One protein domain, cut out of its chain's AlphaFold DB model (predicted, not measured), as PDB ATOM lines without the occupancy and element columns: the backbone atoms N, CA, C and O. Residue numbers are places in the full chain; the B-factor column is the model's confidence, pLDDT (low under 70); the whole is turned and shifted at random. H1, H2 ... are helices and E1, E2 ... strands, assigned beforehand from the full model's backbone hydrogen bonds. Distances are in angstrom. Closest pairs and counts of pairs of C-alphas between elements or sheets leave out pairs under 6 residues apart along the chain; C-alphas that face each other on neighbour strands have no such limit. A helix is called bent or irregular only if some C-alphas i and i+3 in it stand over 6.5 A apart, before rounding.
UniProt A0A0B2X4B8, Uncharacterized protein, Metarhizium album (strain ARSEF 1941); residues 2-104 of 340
ATOM      1  N   CYS A   2      47.626 -17.509 -63.290       92.06
ATOM      2  CA  CYS A   2      47.767 -17.876 -64.710       92.06
ATOM      3  C   CYS A   2      47.533 -16.718 -65.693       92.06
ATOM      4  O   CYS A   2      48.220 -16.630 -66.701       92.06
ATOM      5  N   LEU A   3      46.622 -15.793 -65.375       94.38
ATOM      6  CA  LEU A   3      46.318 -14.626 -66.208       94.38
ATOM      7  C   LEU A   3      47.119 -13.352 -65.865       94.38
ATOM      8  O   LEU A   3      46.951 -12.346 -66.539       94.38
ATOM      9  N   CYS A   4      47.973 -13.351 -64.840       94.62
ATOM     10  CA  CYS A   4      48.795 -12.181 -64.506       94.62
ATOM     11  C   CYS A   4      50.134 -12.283 -65.245       94.62
ATOM     12  O   CYS A   4      50.874 -13.238 -65.022       94.62
ATOM     13  N   LEU A   5      50.440 -11.353 -66.148       94.38
ATOM     14  CA  LEU A   5      51.617 -11.417 -67.025       94.38
ATOM     15  C   LEU A   5      52.920 -11.025 -66.320       94.38
ATOM     16  O   LEU A   5      53.988 -11.449 -66.743       94.38
ATOM     17  N   ASP A   6      52.841 -10.193 -65.288       94.06
ATOM     18  CA  ASP A   6      53.996  -9.591 -64.617       94.06
ATOM     19  C   ASP A   6      54.043  -9.931 -63.128       94.06
ATOM     20  O   ASP A   6      54.586  -9.182 -62.322       94.06
ATOM     21  N   HIS A   7      53.490 -11.084 -62.754       91.56
ATOM     22  CA  HIS A   7      53.446 -11.519 -61.362       91.56
ATOM     23  C   HIS A   7      54.820 -11.725 -60.720       91.56
ATOM     24  O   HIS A   7      54.960 -11.550 -59.519       91.56
ATOM     25  N   ALA A   8      55.838 -12.052 -61.514       90.06
ATOM     26  CA  ALA A   8      57.211 -12.171 -61.031       90.06
ATOM     27  C   ALA A   8      57.858 -10.808 -60.715       90.06
ATOM     28  O   ALA A   8      58.919 -10.765 -60.104       90.06
ATOM     29  N   GLU A   9      57.240  -9.706 -61.150       91.69
ATOM     30  CA  GLU A   9      57.727  -8.332 -60.970       91.69
ATOM     31  C   GLU A   9      56.938  -7.570 -59.890       91.69
ATOM     32  O   GLU A   9      57.076  -6.353 -59.767       91.69
ATOM     33  N   VAL A  10      56.082  -8.269 -59.140       92.38
ATOM     34  CA  VAL A  10      55.259  -7.709 -58.067       92.38
ATOM     35  C   VAL A  10      55.452  -8.550 -56.815       92.38
ATOM     36  O   VAL A  10      55.315  -9.771 -56.857       92.38
ATOM     37  N   ASP A  11      55.701  -7.892 -55.687       94.81
ATOM     38  CA  ASP A  11      55.718  -8.557 -54.390       94.81
ATOM     39  C   ASP A  11      54.288  -8.790 -53.880       94.81
ATOM     40  O   ASP A  11      53.496  -7.855 -53.726       94.81
ATOM     41  N   PHE A  12      53.954 -10.053 -53.610       95.06
ATOM     42  CA  PHE A  12      52.678 -10.446 -53.018       95.06
ATOM     43  C   PHE A  12      52.881 -10.815 -51.552       95.06
ATOM     44  O   PHE A  12      53.566 -11.791 -51.255       95.06
ATOM     45  N   TYR A  13      52.225 -10.083 -50.654       96.00
ATOM     46  CA  TYR A  13      52.211 -10.376 -49.222       96.00
ATOM     47  C   TYR A  13      50.826 -10.879 -48.811       96.00
ATOM     48  O   TYR A  13      49.822 -10.196 -49.016       96.00
ATOM     49  N   ALA A  14      50.766 -12.073 -48.228       95.69
ATOM     50  CA  ALA A  14      49.553 -12.652 -47.665       95.69
ATOM     51  C   ALA A  14      49.596 -12.536 -46.137       95.69
ATOM     52  O   ALA A  14      50.370 -13.230 -45.480       95.69
ATOM     53  N   ILE A  15      48.763 -11.654 -45.577       96.31
ATOM     54  CA  ILE A  15      48.706 -11.409 -44.131       96.31
ATOM     55  C   ILE A  15      47.719 -12.381 -43.478       96.31
ATOM     56  O   ILE A  15      46.502 -12.237 -43.629       96.31
ATOM     57  N   VAL A  16      48.237 -13.355 -42.735       96.25
ATOM     58  CA  VAL A  16      47.448 -14.410 -42.074       96.25
ATOM     59  C   VAL A  16      47.264 -14.126 -40.585       96.25
ATOM     60  O   VAL A  16      48.089 -13.458 -39.969       96.25
ATOM     61  N   SER A  17      46.157 -14.591 -40.004       96.06
ATOM     62  CA  SER A  17      45.794 -14.352 -38.598       96.06
ATOM     63  C   SER A  17      46.763 -15.003 -37.614       96.06
ATOM     64  O   SER A  17      47.081 -14.408 -36.587       96.06
ATOM     65  N   ASP A  18      47.200 -16.225 -37.915       96.62
ATOM     66  CA  ASP A  18      47.930 -17.090 -36.993       96.62
ATOM     67  C   ASP A  18      48.758 -18.158 -37.733       96.62
ATOM     68  O   ASP A  18      48.686 -18.316 -38.956       96.62
ATOM     69  N   SER A  19      49.562 -18.910 -36.976       97.31
ATOM     70  CA  SER A  19      50.419 -19.990 -37.487       97.31
ATOM     71  C   SER A  19      49.644 -21.140 -38.156       97.31
ATOM     72  O   SER A  19      50.193 -21.850 -39.002       97.31
ATOM     73  N   GLY A  20      48.380 -21.359 -37.784       97.38
ATOM     74  CA  GLY A  20      47.515 -22.367 -38.391       97.38
ATOM     75  C   GLY A  20      47.075 -21.967 -39.798       97.38
ATOM     76  O   GLY A  20      47.197 -22.768 -40.734       97.38
ATOM     77  N   GLU A  21      46.635 -20.719 -39.971       96.12
ATOM     78  CA  GLU A  21      46.380 -20.122 -41.285       96.12
ATOM     79  C   GLU A  21      47.659 -20.081 -42.133       96.12
ATOM     80  O   GLU A  21      47.611 -20.451 -43.306       96.12
ATOM     81  N   GLU A  22      48.810 -19.725 -41.547       96.81
ATOM     82  CA  GLU A  22      50.109 -19.724 -42.239       96.81
ATOM     83  C   GLU A  22      50.408 -21.093 -42.868       96.81
ATOM     84  O   GLU A  22      50.692 -21.199 -44.066       96.81
ATOM     85  N   LYS A  23      50.297 -22.160 -42.070       97.06
ATOM     86  CA  LYS A  23      50.540 -23.534 -42.524       97.06
ATOM     87  C   LYS A  23      49.527 -23.971 -43.581       97.06
ATOM     88  O   LYS A  23      49.907 -24.599 -44.569       97.06
ATOM     89  N   SER A  24      48.253 -23.647 -43.373       96.12
ATOM     90  CA  SER A  24      47.171 -24.018 -44.289       96.12
ATOM     91  C   SER A  24      47.342 -23.339 -45.646       96.12
ATOM     92  O   SER A  24      47.275 -23.999 -46.681       96.12
ATOM     93  N   PHE A  25      47.637 -22.037 -45.651       95.12
ATOM     94  CA  PHE A  25      47.829 -21.272 -46.876       95.12
ATOM     95  C   PHE A  25      49.104 -21.684 -47.617       95.12
ATOM     96  O   PHE A  25      49.075 -21.841 -48.836       95.12
ATOM     97  N   ARG A  26      50.198 -21.974 -46.898       95.62
ATOM     98  CA  ARG A  26      51.409 -22.552 -47.499       95.62
ATOM     99  C   ARG A  26      51.118 -23.882 -48.191       95.62
ATOM    100  O   ARG A  26      51.507 -24.057 -49.337       95.62
ATOM    101  N   GLY A  27      50.350 -24.763 -47.548       95.31
ATOM    102  CA  GLY A  27      49.915 -26.022 -48.158       95.31
ATOM    103  C   GLY A  27      49.096 -25.828 -49.441       95.31
ATOM    104  O   GLY A  27      49.256 -26.597 -50.385       95.31
ATOM    105  N   ILE A  28      48.264 -24.780 -49.515       93.38
ATOM    106  CA  ILE A  28      47.536 -24.418 -50.744       93.38
ATOM    107  C   ILE A  28      48.508 -23.967 -51.840       93.38
ATOM    108  O   ILE A  28      48.361 -24.398 -52.982       93.38
ATOM    109  N   LEU A  29      49.493 -23.125 -51.506       92.81
ATOM    110  CA  LEU A  29      50.503 -22.653 -52.459       92.81
ATOM    111  C   LEU A  29      51.367 -23.800 -52.998       92.81
ATOM    112  O   LEU A  29      51.575 -23.886 -54.207       92.81
ATOM    113  N   ASP A  30      51.805 -24.705 -52.124       92.38
ATOM    114  CA  ASP A  30      52.616 -25.873 -52.485       92.38
ATOM    115  C   ASP A  30      51.836 -26.868 -53.366       92.38
ATOM    116  O   ASP A  30      52.421 -27.582 -54.180       92.38
ATOM    117  N   ALA A  31      50.505 -26.903 -53.231       93.19
ATOM    118  CA  ALA A  31      49.614 -27.752 -54.019       93.19
ATOM    119  C   ALA A  31      49.119 -27.103 -55.328       93.19
ATOM    120  O   ALA A  31      48.336 -27.727 -56.061       93.19
ATOM    121  N   LEU A  32      49.541 -25.868 -55.639       91.12
ATOM    122  CA  LEU A  32      49.126 -25.177 -56.858       91.12
ATOM    123  C   LEU A  32      49.509 -25.986 -58.094       91.12
ATOM    124  O   LEU A  32      50.671 -26.307 -58.336       91.12
ATOM    125  N   GLN A  33      48.505 -26.279 -58.913       90.62
ATOM    126  CA  GLN A  33      48.733 -26.939 -60.187       90.62
ATOM    127  C   GLN A  33      49.372 -25.957 -61.177       90.62
ATOM    128  O   GLN A  33      48.970 -24.786 -61.217       90.62
ATOM    129  N   PRO A  34      50.325 -26.415 -62.008       91.56
ATOM    130  CA  PRO A  34      50.855 -25.608 -63.095       91.56
ATOM    131  C   PRO A  34      49.738 -25.097 -64.010       91.56
ATOM    132  O   PRO A  34      48.748 -25.786 -64.268       91.56
ATOM    133  N   CYS A  35      49.900 -23.880 -64.527       93.25
ATOM    134  CA  CYS A  35      48.938 -23.324 -65.468       93.25
ATOM    135  C   CYS A  35      48.973 -24.103 -66.789       93.25
ATOM    136  O   CYS A  35      50.034 -24.264 -67.396       93.25
ATOM    137  N   GLY A  36      47.799 -24.555 -67.239       92.44
ATOM    138  CA  GLY A  36      47.619 -25.178 -68.550       92.44
ATOM    139  C   GLY A  36      47.649 -24.169 -69.702       92.44
ATOM    140  O   GLY A  36      47.957 -22.997 -69.515       92.44
ATOM    141  N   GLN A  37      47.282 -24.625 -70.902       94.31
ATOM    142  CA  GLN A  37      47.250 -23.792 -72.117       94.31
ATOM    143  C   GLN A  37      46.156 -22.712 -72.082       94.31
ATOM    144  O   GLN A  37      46.301 -21.658 -72.694       94.31
ATOM    145  N   ALA A  38      45.068 -22.958 -71.347       92.38
ATOM    146  CA  ALA A  38      43.934 -22.049 -71.236       92.38
ATOM    147  C   ALA A  38      43.443 -21.947 -69.786       92.38
ATOM    148  O   ALA A  38      43.545 -22.897 -69.006       92.38
ATOM    149  N   PHE A  39      42.876 -20.792 -69.437       89.75
ATOM    150  CA  PHE A  39      42.218 -20.551 -68.157       89.75
ATOM    151  C   PHE A  39      40.885 -19.832 -68.384       89.75
ATOM    152  O   PHE A  39      40.824 -18.680 -68.824       89.75
ATOM    153  N   GLY A  40      39.786 -20.538 -68.107       87.44
ATOM    154  CA  GLY A  40      38.459 -20.089 -68.518       87.44
ATOM    155  C   GLY A  40      38.380 -19.991 -70.043       87.44
ATOM    156  O   GLY A  40      38.552 -20.991 -70.729       87.44
ATOM    157  N   ARG A  41      38.126 -18.785 -70.557       89.50
ATOM    158  CA  ARG A  41      38.011 -18.503 -71.999       89.50
ATOM    159  C   ARG A  41      39.281 -17.938 -72.639       89.50
ATOM    160  O   ARG A  41      39.238 -17.549 -73.802       89.50
ATOM    161  N   TRP A  42      40.348 -17.784 -71.864       92.69
ATOM    162  CA  TRP A  42      41.560 -17.101 -72.296       92.69
ATOM    163  C   TRP A  42      42.693 -18.088 -72.489       92.69
ATOM    164  O   TRP A  42      42.890 -18.969 -71.648       92.69
ATOM    165  N   ASP A  43      43.477 -17.865 -73.536       94.12
ATOM    166  CA  ASP A  43      44.795 -18.469 -73.647       94.12
ATOM    167  C   ASP A  43      45.671 -17.942 -72.509       94.12
ATOM    168  O   ASP A  43      45.700 -16.740 -72.208       94.12
ATOM    169  N   VAL A  44      46.363 -18.857 -71.838       94.25
ATOM    170  CA  VAL A  44      47.325 -18.494 -70.801       94.25
ATOM    171  C   VAL A  44      48.547 -17.878 -71.491       94.25
ATOM    172  O   VAL A  44      49.021 -18.432 -72.485       94.25
ATOM    173  N   PRO A  45      49.089 -16.747 -70.994       92.31
ATOM    174  CA  PRO A  45      50.321 -16.175 -71.519       92.31
ATOM    175  C   PRO A  45      51.424 -17.241 -71.614       92.31
ATOM    176  O   PRO A  45      51.636 -17.948 -70.626       92.31
ATOM    177  N   PRO A  46      52.162 -17.349 -72.736       92.38
ATOM    178  CA  PRO A  46      53.130 -18.430 -72.934       92.38
ATOM    179  C   PRO A  46      54.164 -18.569 -71.811       92.38
ATOM    180  O   PRO A  46      54.540 -19.680 -71.458       92.38
ATOM    181  N   SER A  47      54.575 -17.453 -71.204       89.94
ATOM    182  CA  SER A  47      55.507 -17.417 -70.070       89.94
ATOM    183  C   SER A  47      54.955 -18.032 -68.778       89.94
ATOM    184  O   SER A  47      55.729 -18.383 -67.893       89.94
ATOM    185  N   ASN A  48      53.631 -18.140 -68.649       93.31
ATOM    186  CA  ASN A  48      52.962 -18.672 -67.464       93.31
ATOM    187  C   ASN A  48      52.606 -20.158 -67.613       93.31
ATOM    188  O   ASN A  48      52.349 -20.815 -66.604       93.31
ATOM    189  N   ILE A  49      52.584 -20.699 -68.835       94.12
ATOM    190  CA  ILE A  49      52.264 -22.109 -69.089       94.12
ATOM    191  C   ILE A  49      53.375 -22.979 -68.514       94.12
ATOM    192  O   ILE A  49      54.528 -22.861 -68.923       94.12
ATOM    193  N   ASN A  50      53.032 -23.853 -67.564       90.88
ATOM    194  CA  ASN A  50      54.014 -24.605 -66.771       90.88
ATOM    195  C   ASN A  50      55.116 -23.716 -66.154       90.88
ATOM    196  O   ASN A  50      56.220 -24.188 -65.878       90.88
ATOM    197  N   GLY A  51      54.824 -22.424 -65.980       86.75
ATOM    198  CA  GLY A  51      55.737 -21.458 -65.392       86.75
ATOM    199  C   GLY A  51      55.876 -21.661 -63.883       86.75
ATOM    200  O   GLY A  51      55.146 -22.461 -63.285       86.75
ATOM    201  N   PRO A  52      56.803 -20.932 -63.243       85.00
ATOM    202  CA  PRO A  52      56.970 -21.004 -61.802       85.00
ATOM    203  C   PRO A  52      55.698 -20.546 -61.079       85.00
ATOM    204  O   PRO A  52      54.969 -19.665 -61.549       85.00
ATOM    205  N   ALA A  53      55.468 -21.126 -59.902       84.56
ATOM    206  CA  ALA A  53      54.450 -20.645 -58.980       84.56
ATOM    207  C   ALA A  53      54.705 -19.165 -58.614       84.56
ATOM    208  O   ALA A  53      55.861 -18.725 -58.620       84.56
ATOM    209  N   PRO A  54      53.652 -18.388 -58.287       85.38
ATOM    210  CA  PRO A  54      53.826 -17.057 -57.702       85.38
ATOM    211  C   PRO A  54      54.796 -17.080 -56.522       85.38
ATOM    212  O   PRO A  54      54.687 -17.938 -55.644       85.38
ATOM    213  N   LYS A  55      55.640 -16.055 -56.419       89.38
ATOM    214  CA  LYS A  55      56.285 -15.739 -55.148       89.38
ATOM    215  C   LYS A  55      55.270 -15.001 -54.270       89.38
ATOM    216  O   LYS A  55      54.978 -13.836 -54.518       89.38
ATOM    217  N   VAL A  56      54.731 -15.691 -53.266       94.38
ATOM    218  CA  VAL A  56      53.900 -15.086 -52.216       94.38
ATOM    219  C   VAL A  56      54.629 -15.209 -50.888       94.38
ATOM    220  O   VAL A  56      54.983 -16.311 -50.468       94.38
ATOM    221  N   GLU A  57      54.849 -14.083 -50.227       95.88
ATOM    222  CA  GLU A  57      55.359 -14.041 -48.867       95.88
ATOM    223  C   GLU A  57      54.187 -14.123 -47.889       95.88
ATOM    224  O   GLU A  57      53.299 -13.272 -47.886       95.88
ATOM    225  N   ILE A  58      54.157 -15.182 -47.081       97.06
ATOM    226  CA  ILE A  58      53.141 -15.347 -46.042       97.06
ATOM    227  C   ILE A  58      53.669 -14.707 -44.768       97.06
ATOM    228  O   ILE A  58      54.740 -15.072 -44.290       97.06
ATOM    229  N   VAL A  59      52.898 -13.774 -44.223       97.56
ATOM    230  CA  VAL A  59      53.287 -12.954 -43.080       97.56
ATOM    231  C   VAL A  59      52.271 -13.184 -41.980       97.56
ATOM    232  O   VAL A  59      51.084 -12.888 -42.142       97.56
ATOM    233  N   ASN A  60      52.730 -13.712 -40.852       97.50
ATOM    234  CA  ASN A  60      51.885 -13.834 -39.679       97.50
ATOM    235  C   ASN A  60      51.614 -12.435 -39.112       97.50
ATOM    236  O   ASN A  60      52.545 -11.668 -38.863       97.50
ATOM    237  N   MET A  61      50.339 -12.101 -38.904       96.31
ATOM    238  CA  MET A  61      49.913 -10.810 -38.369       96.31
ATOM    239  C   MET A  61      50.671 -10.449 -37.090       96.31
ATOM    240  O   MET A  61      51.070  -9.296 -36.947       96.31
ATOM    241  N   TYR A  62      50.924 -11.417 -36.202       96.94
ATOM    242  CA  TYR A  62      51.665 -11.207 -34.959       96.94
ATOM    243  C   TYR A  62      53.026 -10.531 -35.178       96.94
ATOM    244  O   TYR A  62      53.394  -9.617 -34.438       96.94
ATOM    245  N   ASP A  63      53.742 -10.923 -36.234       96.50
ATOM    246  CA  ASP A  63      55.099 -10.444 -36.515       96.50
ATOM    247  C   ASP A  63      55.122  -8.955 -36.897       96.50
ATOM    248  O   ASP A  63      56.105  -8.255 -36.638       96.50
ATOM    249  N   ILE A  64      54.012  -8.450 -37.442       96.88
ATOM    250  CA  ILE A  64      53.853  -7.069 -37.916       96.88
ATOM    251  C   ILE A  64      52.935  -6.220 -37.029       96.88
ATOM    252  O   ILE A  64      52.767  -5.031 -37.294       96.88
ATOM    253  N   LEU A  65      52.343  -6.795 -35.976       96.44
ATOM    254  CA  LEU A  65      51.487  -6.048 -35.054       96.44
ATOM    255  C   LEU A  65      52.267  -4.889 -34.417       96.44
ATOM    256  O   LEU A  65      53.414  -5.093 -34.013       96.44
ATOM    257  N   PRO A  66      51.669  -3.700 -34.255       93.81
ATOM    258  CA  PRO A  66      52.260  -2.650 -33.436       93.81
ATOM    259  C   PRO A  66      52.309  -3.083 -31.966       93.81
ATOM    260  O   PRO A  66      51.466  -3.858 -31.509       93.81
ATOM    261  N   GLU A  67      53.268  -2.542 -31.210       92.94
ATOM    262  CA  GLU A  67      53.459  -2.852 -29.785       92.94
ATOM    263  C   GLU A  67      52.181  -2.650 -28.960       92.94
ATOM    264  O   GLU A  67      51.878  -3.468 -28.101       92.94
ATOM    265  N   PHE A  68      51.366  -1.650 -29.314       94.75
ATOM    266  CA  PHE A  68      50.059  -1.384 -28.708       94.75
ATOM    267  C   PHE A  68      49.145  -2.624 -28.616       94.75
ATOM    268  O   PHE A  68      48.405  -2.767 -27.646       94.75
ATOM    269  N   PHE A  69      49.196  -3.536 -29.595       95.50
ATOM    270  CA  PHE A  69      48.388  -4.764 -29.601       95.50
ATOM    271  C   PHE A  69      49.150  -6.011 -29.125       95.50
ATOM    272  O   PHE A  69      48.552  -7.084 -29.026       95.50
ATOM    273  N   ARG A  70      50.455  -5.916 -28.841       88.88
ATOM    274  CA  ARG A  70      51.277  -7.045 -28.377       88.88
ATOM    275  C   ARG A  70      51.164  -7.178 -26.854       88.88
ATOM    276  O   ARG A  70      52.043  -6.745 -26.120       88.88
ATOM    277  N   GLY A  71      50.058  -7.755 -26.386       86.44
ATOM    278  CA  GLY A  71      49.859  -8.133 -24.980       86.44
ATOM    279  C   GLY A  71      50.041  -9.635 -24.731       86.44
ATOM    280  O   GLY A  71      50.085 -10.416 -25.678       86.44
ATOM    281  N   ASP A  72      50.056 -10.050 -23.460       87.56
ATOM    282  CA  ASP A  72      50.273 -11.453 -23.041       87.56
ATOM    283  C   ASP A  72      49.256 -12.456 -23.629       87.56
ATOM    284  O   ASP A  72      49.538 -13.647 -23.732       87.56
ATOM    285  N   ASN A  73      48.073 -11.978 -24.035       94.06
ATOM    286  CA  ASN A  73      46.994 -12.793 -24.610       94.06
ATOM    287  C   ASN A  73      47.038 -12.893 -26.145       94.06
ATOM    288  O   ASN A  73      46.135 -13.472 -26.748       94.06
ATOM    289  N   VAL A  74      48.040 -12.288 -26.783       96.31
ATOM    290  CA  VAL A  74      48.217 -12.302 -28.235       96.31
ATOM    291  C   VAL A  74      49.520 -13.029 -28.531       96.31
ATOM    292  O   VAL A  74      50.588 -12.600 -28.102       96.31
ATOM    293  N   THR A  75      49.443 -14.128 -29.277       96.94
ATOM    294  CA  THR A  75      50.620 -14.911 -29.669       96.94
ATOM    295  C   THR A  75      50.633 -15.150 -31.171       96.94
ATOM    296  O   THR A  75      49.667 -14.869 -31.883       96.94
ATOM    297  N   ARG A  76      51.740 -15.704 -31.671       96.25
ATOM    298  CA  ARG A  76      51.866 -16.106 -33.076       96.25
ATOM    299  C   ARG A  76      50.834 -17.177 -33.463       96.25
ATOM    300  O   ARG A  76      50.391 -17.245 -34.608       96.25
ATOM    301  N   GLU A  77      50.454 -18.020 -32.507       97.31
ATOM    302  CA  GLU A  77      49.480 -19.104 -32.651       97.31
ATOM    303  C   GLU A  77      48.033 -18.619 -32.575       97.31
ATOM    304  O   GLU A  77      47.145 -19.337 -33.027       97.31
ATOM    305  N   SER A  78      47.779 -17.447 -31.987       96.25
ATOM    306  CA  SER A  78      46.428 -16.911 -31.861       96.25
ATOM    307  C   SER A  78      46.425 -15.399 -31.666       96.25
ATOM    308  O   SER A  78      46.880 -14.868 -30.650       96.25
ATOM    309  N   THR A  79      45.810 -14.708 -32.622       97.00
ATOM    310  CA  THR A  79      45.475 -13.280 -32.535       97.00
ATOM    311  C   THR A  79      43.993 -13.050 -32.214       97.00
ATOM    312  O   THR A  79      43.527 -11.909 -32.225       97.00
ATOM    313  N   SER A  80      43.249 -14.111 -31.867       96.19
ATOM    314  CA  SER A  80      41.802 -14.064 -31.610       96.19
ATOM    315  C   SER A  80      41.410 -13.092 -30.503       96.19
ATOM    316  O   SER A  80      40.352 -12.486 -30.589       96.19
ATOM    317  N   TYR A  81      42.282 -12.846 -29.520       96.56
ATOM    318  CA  TYR A  81      42.027 -11.835 -28.490       96.56
ATOM    319  C   TYR A  81      41.749 -10.443 -29.088       96.56
ATOM    320  O   TYR A  81      40.869  -9.727 -28.614       96.56
ATOM    321  N   ILE A  82      42.447 -10.068 -30.168       96.56
ATOM    322  CA  ILE A  82      42.214  -8.800 -30.875       96.56
ATOM    323  C   ILE A  82      40.848  -8.831 -31.572       96.56
ATOM    324  O   ILE A  82      40.092  -7.864 -31.492       96.56
ATOM    325  N   LEU A  83      40.514  -9.943 -32.235       96.56
ATOM    326  CA  LEU A  83      39.218 -10.124 -32.890       96.56
ATOM    327  C   LEU A  83      38.058 -10.033 -31.888       96.56
ATOM    328  O   LEU A  83      37.088  -9.327 -32.157       96.56
ATOM    329  N   ASP A  84      38.173 -10.697 -30.742       97.00
ATOM    330  CA  ASP A  84      37.144 -10.722 -29.702       97.00
ATOM    331  C   ASP A  84      36.983  -9.351 -29.030       97.00
ATOM    332  O   ASP A  84      35.873  -8.946 -28.691       97.00
ATOM    333  N   THR A  85      38.085  -8.609 -28.875       95.75
ATOM    334  CA  THR A  85      38.093  -7.296 -28.209       95.75
ATOM    335  C   THR A  85      37.562  -6.179 -29.108       95.75
ATOM    336  O   THR A  85      36.778  -5.345 -28.658       95.75
ATOM    337  N   TYR A  86      37.992  -6.137 -30.371       95.00
ATOM    338  CA  TYR A  86      37.712  -5.010 -31.273       95.00
ATOM    339  C   TYR A  86      36.688  -5.341 -32.367       95.00
ATOM    340  O   TYR A  86      36.188  -4.445 -33.048       95.00
ATOM    341  N   GLY A  87      36.348  -6.617 -32.543       96.00
ATOM    342  CA  GLY A  87      35.416  -7.087 -33.559       96.00
ATOM    343  C   GLY A  87      36.036  -7.233 -34.953       96.00
ATOM    344  O   GLY A  87      37.133  -6.759 -35.256       96.00
ATOM    345  N   LYS A  88      35.286  -7.902 -35.842       94.12
ATOM    346  CA  LYS A  88      35.738  -8.316 -37.184       94.12
ATOM    347  C   LYS A  88      36.302  -7.172 -38.028       94.12
ATOM    348  O   LYS A  88      37.352  -7.327 -38.648       94.12
ATOM    349  N   PHE A  89      35.604  -6.044 -38.083       92.38
ATOM    350  CA  PHE A  89      35.976  -4.947 -38.975       92.38
ATOM    351  C   PHE A  89      37.235  -4.210 -38.520       92.38
ATOM    352  O   PHE A  89      38.128  -3.953 -39.330       92.38
ATOM    353  N   ALA A  90      37.340  -3.922 -37.221       96.00
ATOM    354  CA  ALA A  90      38.541  -3.324 -36.660       96.00
ATOM    355  C   ALA A  90      39.731  -4.283 -36.808       96.00
ATOM    356  O   ALA A  90      40.795  -3.869 -37.251       96.00
ATOM    357  N   TYR A  91      39.537  -5.580 -36.555       96.50
ATOM    358  CA  TYR A  91      40.565  -6.604 -36.749       96.50
ATOM    359  C   TYR A  91      41.109  -6.642 -38.192       96.50
ATOM    360  O   TYR A  91      42.323  -6.656 -38.405       96.50
ATOM    361  N   GLN A  92      40.231  -6.574 -39.199       94.44
ATOM    362  CA  GLN A  92      40.636  -6.462 -40.607       94.44
ATOM    363  C   GLN A  92      41.386  -5.152 -40.901       94.44
ATOM    364  O   GLN A  92      42.393  -5.165 -41.610       94.44
ATOM    365  N   SER A  93      40.935  -4.037 -40.326       96.31
ATOM    366  CA  SER A  93      41.578  -2.727 -40.489       96.31
ATOM    367  C   SER A  93      42.976  -2.701 -39.858       96.31
ATOM    368  O   SER A  93      43.914  -2.179 -40.459       96.31
ATOM    369  N   ILE A  94      43.157  -3.339 -38.693       97.31
ATOM    370  CA  ILE A  94      44.461  -3.499 -38.034       97.31
ATOM    371  C   ILE A  94      45.415  -4.277 -38.942       97.31
ATOM    372  O   ILE A  94      46.536  -3.825 -39.136       97.31
ATOM    373  N   LYS A  95      44.989  -5.391 -39.561       95.62
ATOM    374  CA  LYS A  95      45.837  -6.140 -40.514       95.62
ATOM    375  C   LYS A  95      46.341  -5.263 -41.659       95.62
ATOM    376  O   LYS A  95      47.527  -5.288 -41.997       95.62
ATOM    377  N   LYS A  96      45.445  -4.478 -42.255       96.31
ATOM    378  CA  LYS A  96      45.756  -3.599 -43.388       96.31
ATOM    379  C   LYS A  96      46.672  -2.442 -42.992       96.31
ATOM    380  O   LYS A  96      47.648  -2.176 -43.685       96.31
ATOM    381  N   LEU A  97      46.402  -1.788 -41.865       97.69
ATOM    382  CA  LEU A  97      47.219  -0.678 -41.374       97.69
ATOM    383  C   LEU A  97      48.578  -1.152 -40.845       97.69
ATOM    384  O   LEU A  97      49.589  -0.547 -41.181       97.69
ATOM    385  N   ALA A  98      48.630  -2.245 -40.081       97.19
ATOM    386  CA  ALA A  98      49.879  -2.803 -39.565       97.19
ATOM    387  C   ALA A  98      50.810  -3.239 -40.704       97.19
ATOM    388  O   ALA A  98      51.987  -2.891 -40.695       97.19
ATOM    389  N   SER A  99      50.282  -3.911 -41.734       96.75
ATOM    390  CA  SER A  99      51.078  -4.256 -42.924       96.75
ATOM    391  C   SER A  99      51.560  -3.013 -43.674       96.75
ATOM    392  O   SER A  99      52.745  -2.905 -43.980       96.75
ATOM    393  N   ALA A 100      50.681  -2.036 -43.897       97.12
ATOM    394  CA  ALA A 100      51.028  -0.784 -44.565       97.12
ATOM    395  C   ALA A 100      52.077   0.051 -43.794       97.12
ATOM    396  O   ALA A 100      52.868   0.773 -44.393       97.12
ATOM    397  N   MET A 101      52.119  -0.050 -42.463       96.88
ATOM    398  CA  MET A 101      53.136   0.613 -41.638       96.88
ATOM    399  C   MET A 101      54.444  -0.182 -41.528       96.88
ATOM    400  O   MET A 101      55.483   0.413 -41.247       96.88
ATOM    401  N   HIS A 102      54.400  -1.502 -41.727       96.25
ATOM    402  CA  HIS A 102      55.554  -2.389 -41.597       96.25
ATOM    403  C   HIS A 102      56.418  -2.443 -42.863       96.25
ATOM    404  O   HIS A 102      57.643  -2.402 -42.771       96.25
ATOM    405  N   PHE A 103      55.796  -2.549 -44.042       96.44
ATOM    406  CA  PHE A 103      56.525  -2.757 -45.295       96.44
ATOM    407  C   PHE A 103      57.060  -1.460 -45.909       96.44
ATOM    408  O   PHE A 103      56.466  -0.386 -45.810       96.44
ATOM    409  N   GLU A 104      58.179  -1.584 -46.624       95.62
ATOM    410  CA  GLU A 104      58.763  -0.507 -47.417       95.62
ATOM    411  C   GLU A 104      58.244  -0.591 -48.858       95.62
ATOM    412  O   GLU A 104      58.515  -1.549 -49.577       95.62
TER     413      GLU A 104
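What this domain is: This is residues 2 to 104 of the 340 residues of an uncharacterized protein of Metarhizium album (strain ARSEF 1941) (UniProt A0A0B2X4B8). Two short parallel strands, E1 and E2, lie side by side in the middle, H1 packs on them, H2 and kinked H3 fill one end, and the loop of residues 31 to 55 reaches the other. Under half of the 103 printed residues are in named elements, ordered E1, H1, E2, H2, H3: mixed class. It is loose, radius of gyration of the C-alphas 17.0 A, spanning 50 by 26 by 21 A.

Where its parts are: Find C-alpha 12 at (52.678, -10.446, -53.018), where E1, residues 12 to 16, begins. H1 is residues 19 to 30, 16.3 A; E2, 56 to 60; H2, 61 to 64. Irregular H3, residues 80 to 102, 20.6 A, has C-alphas 85 and 88 9.3 A apart and ends with C-alpha 102 at (55.554, -2.389, -41.597).

How they stand to each other: Look between parallel E1 and E2: N 14 and O 57, 2.8 A, are within hydrogen-bond range. E1, H1, E2 form a strand-helix-strand unit, a helix between parallel neighbours, its crossover right-handed. The closest C-alphas of H1 and E2, Glu 22 and Ile 58, are 6.5 A apart. H3 touches H2 with residues 95 to 102 alone; their closest C-alphas, Ala 98 and Ile 64, are 6.1 A apart. Every O i to N i+4 pair is within range in H1, 16 of 19 in H3; H2 is too short.

The domain as a whole: The printed part has no cut. Links H1 to E2 and H2 to H3 are long. No printed residue is under pLDDT 70.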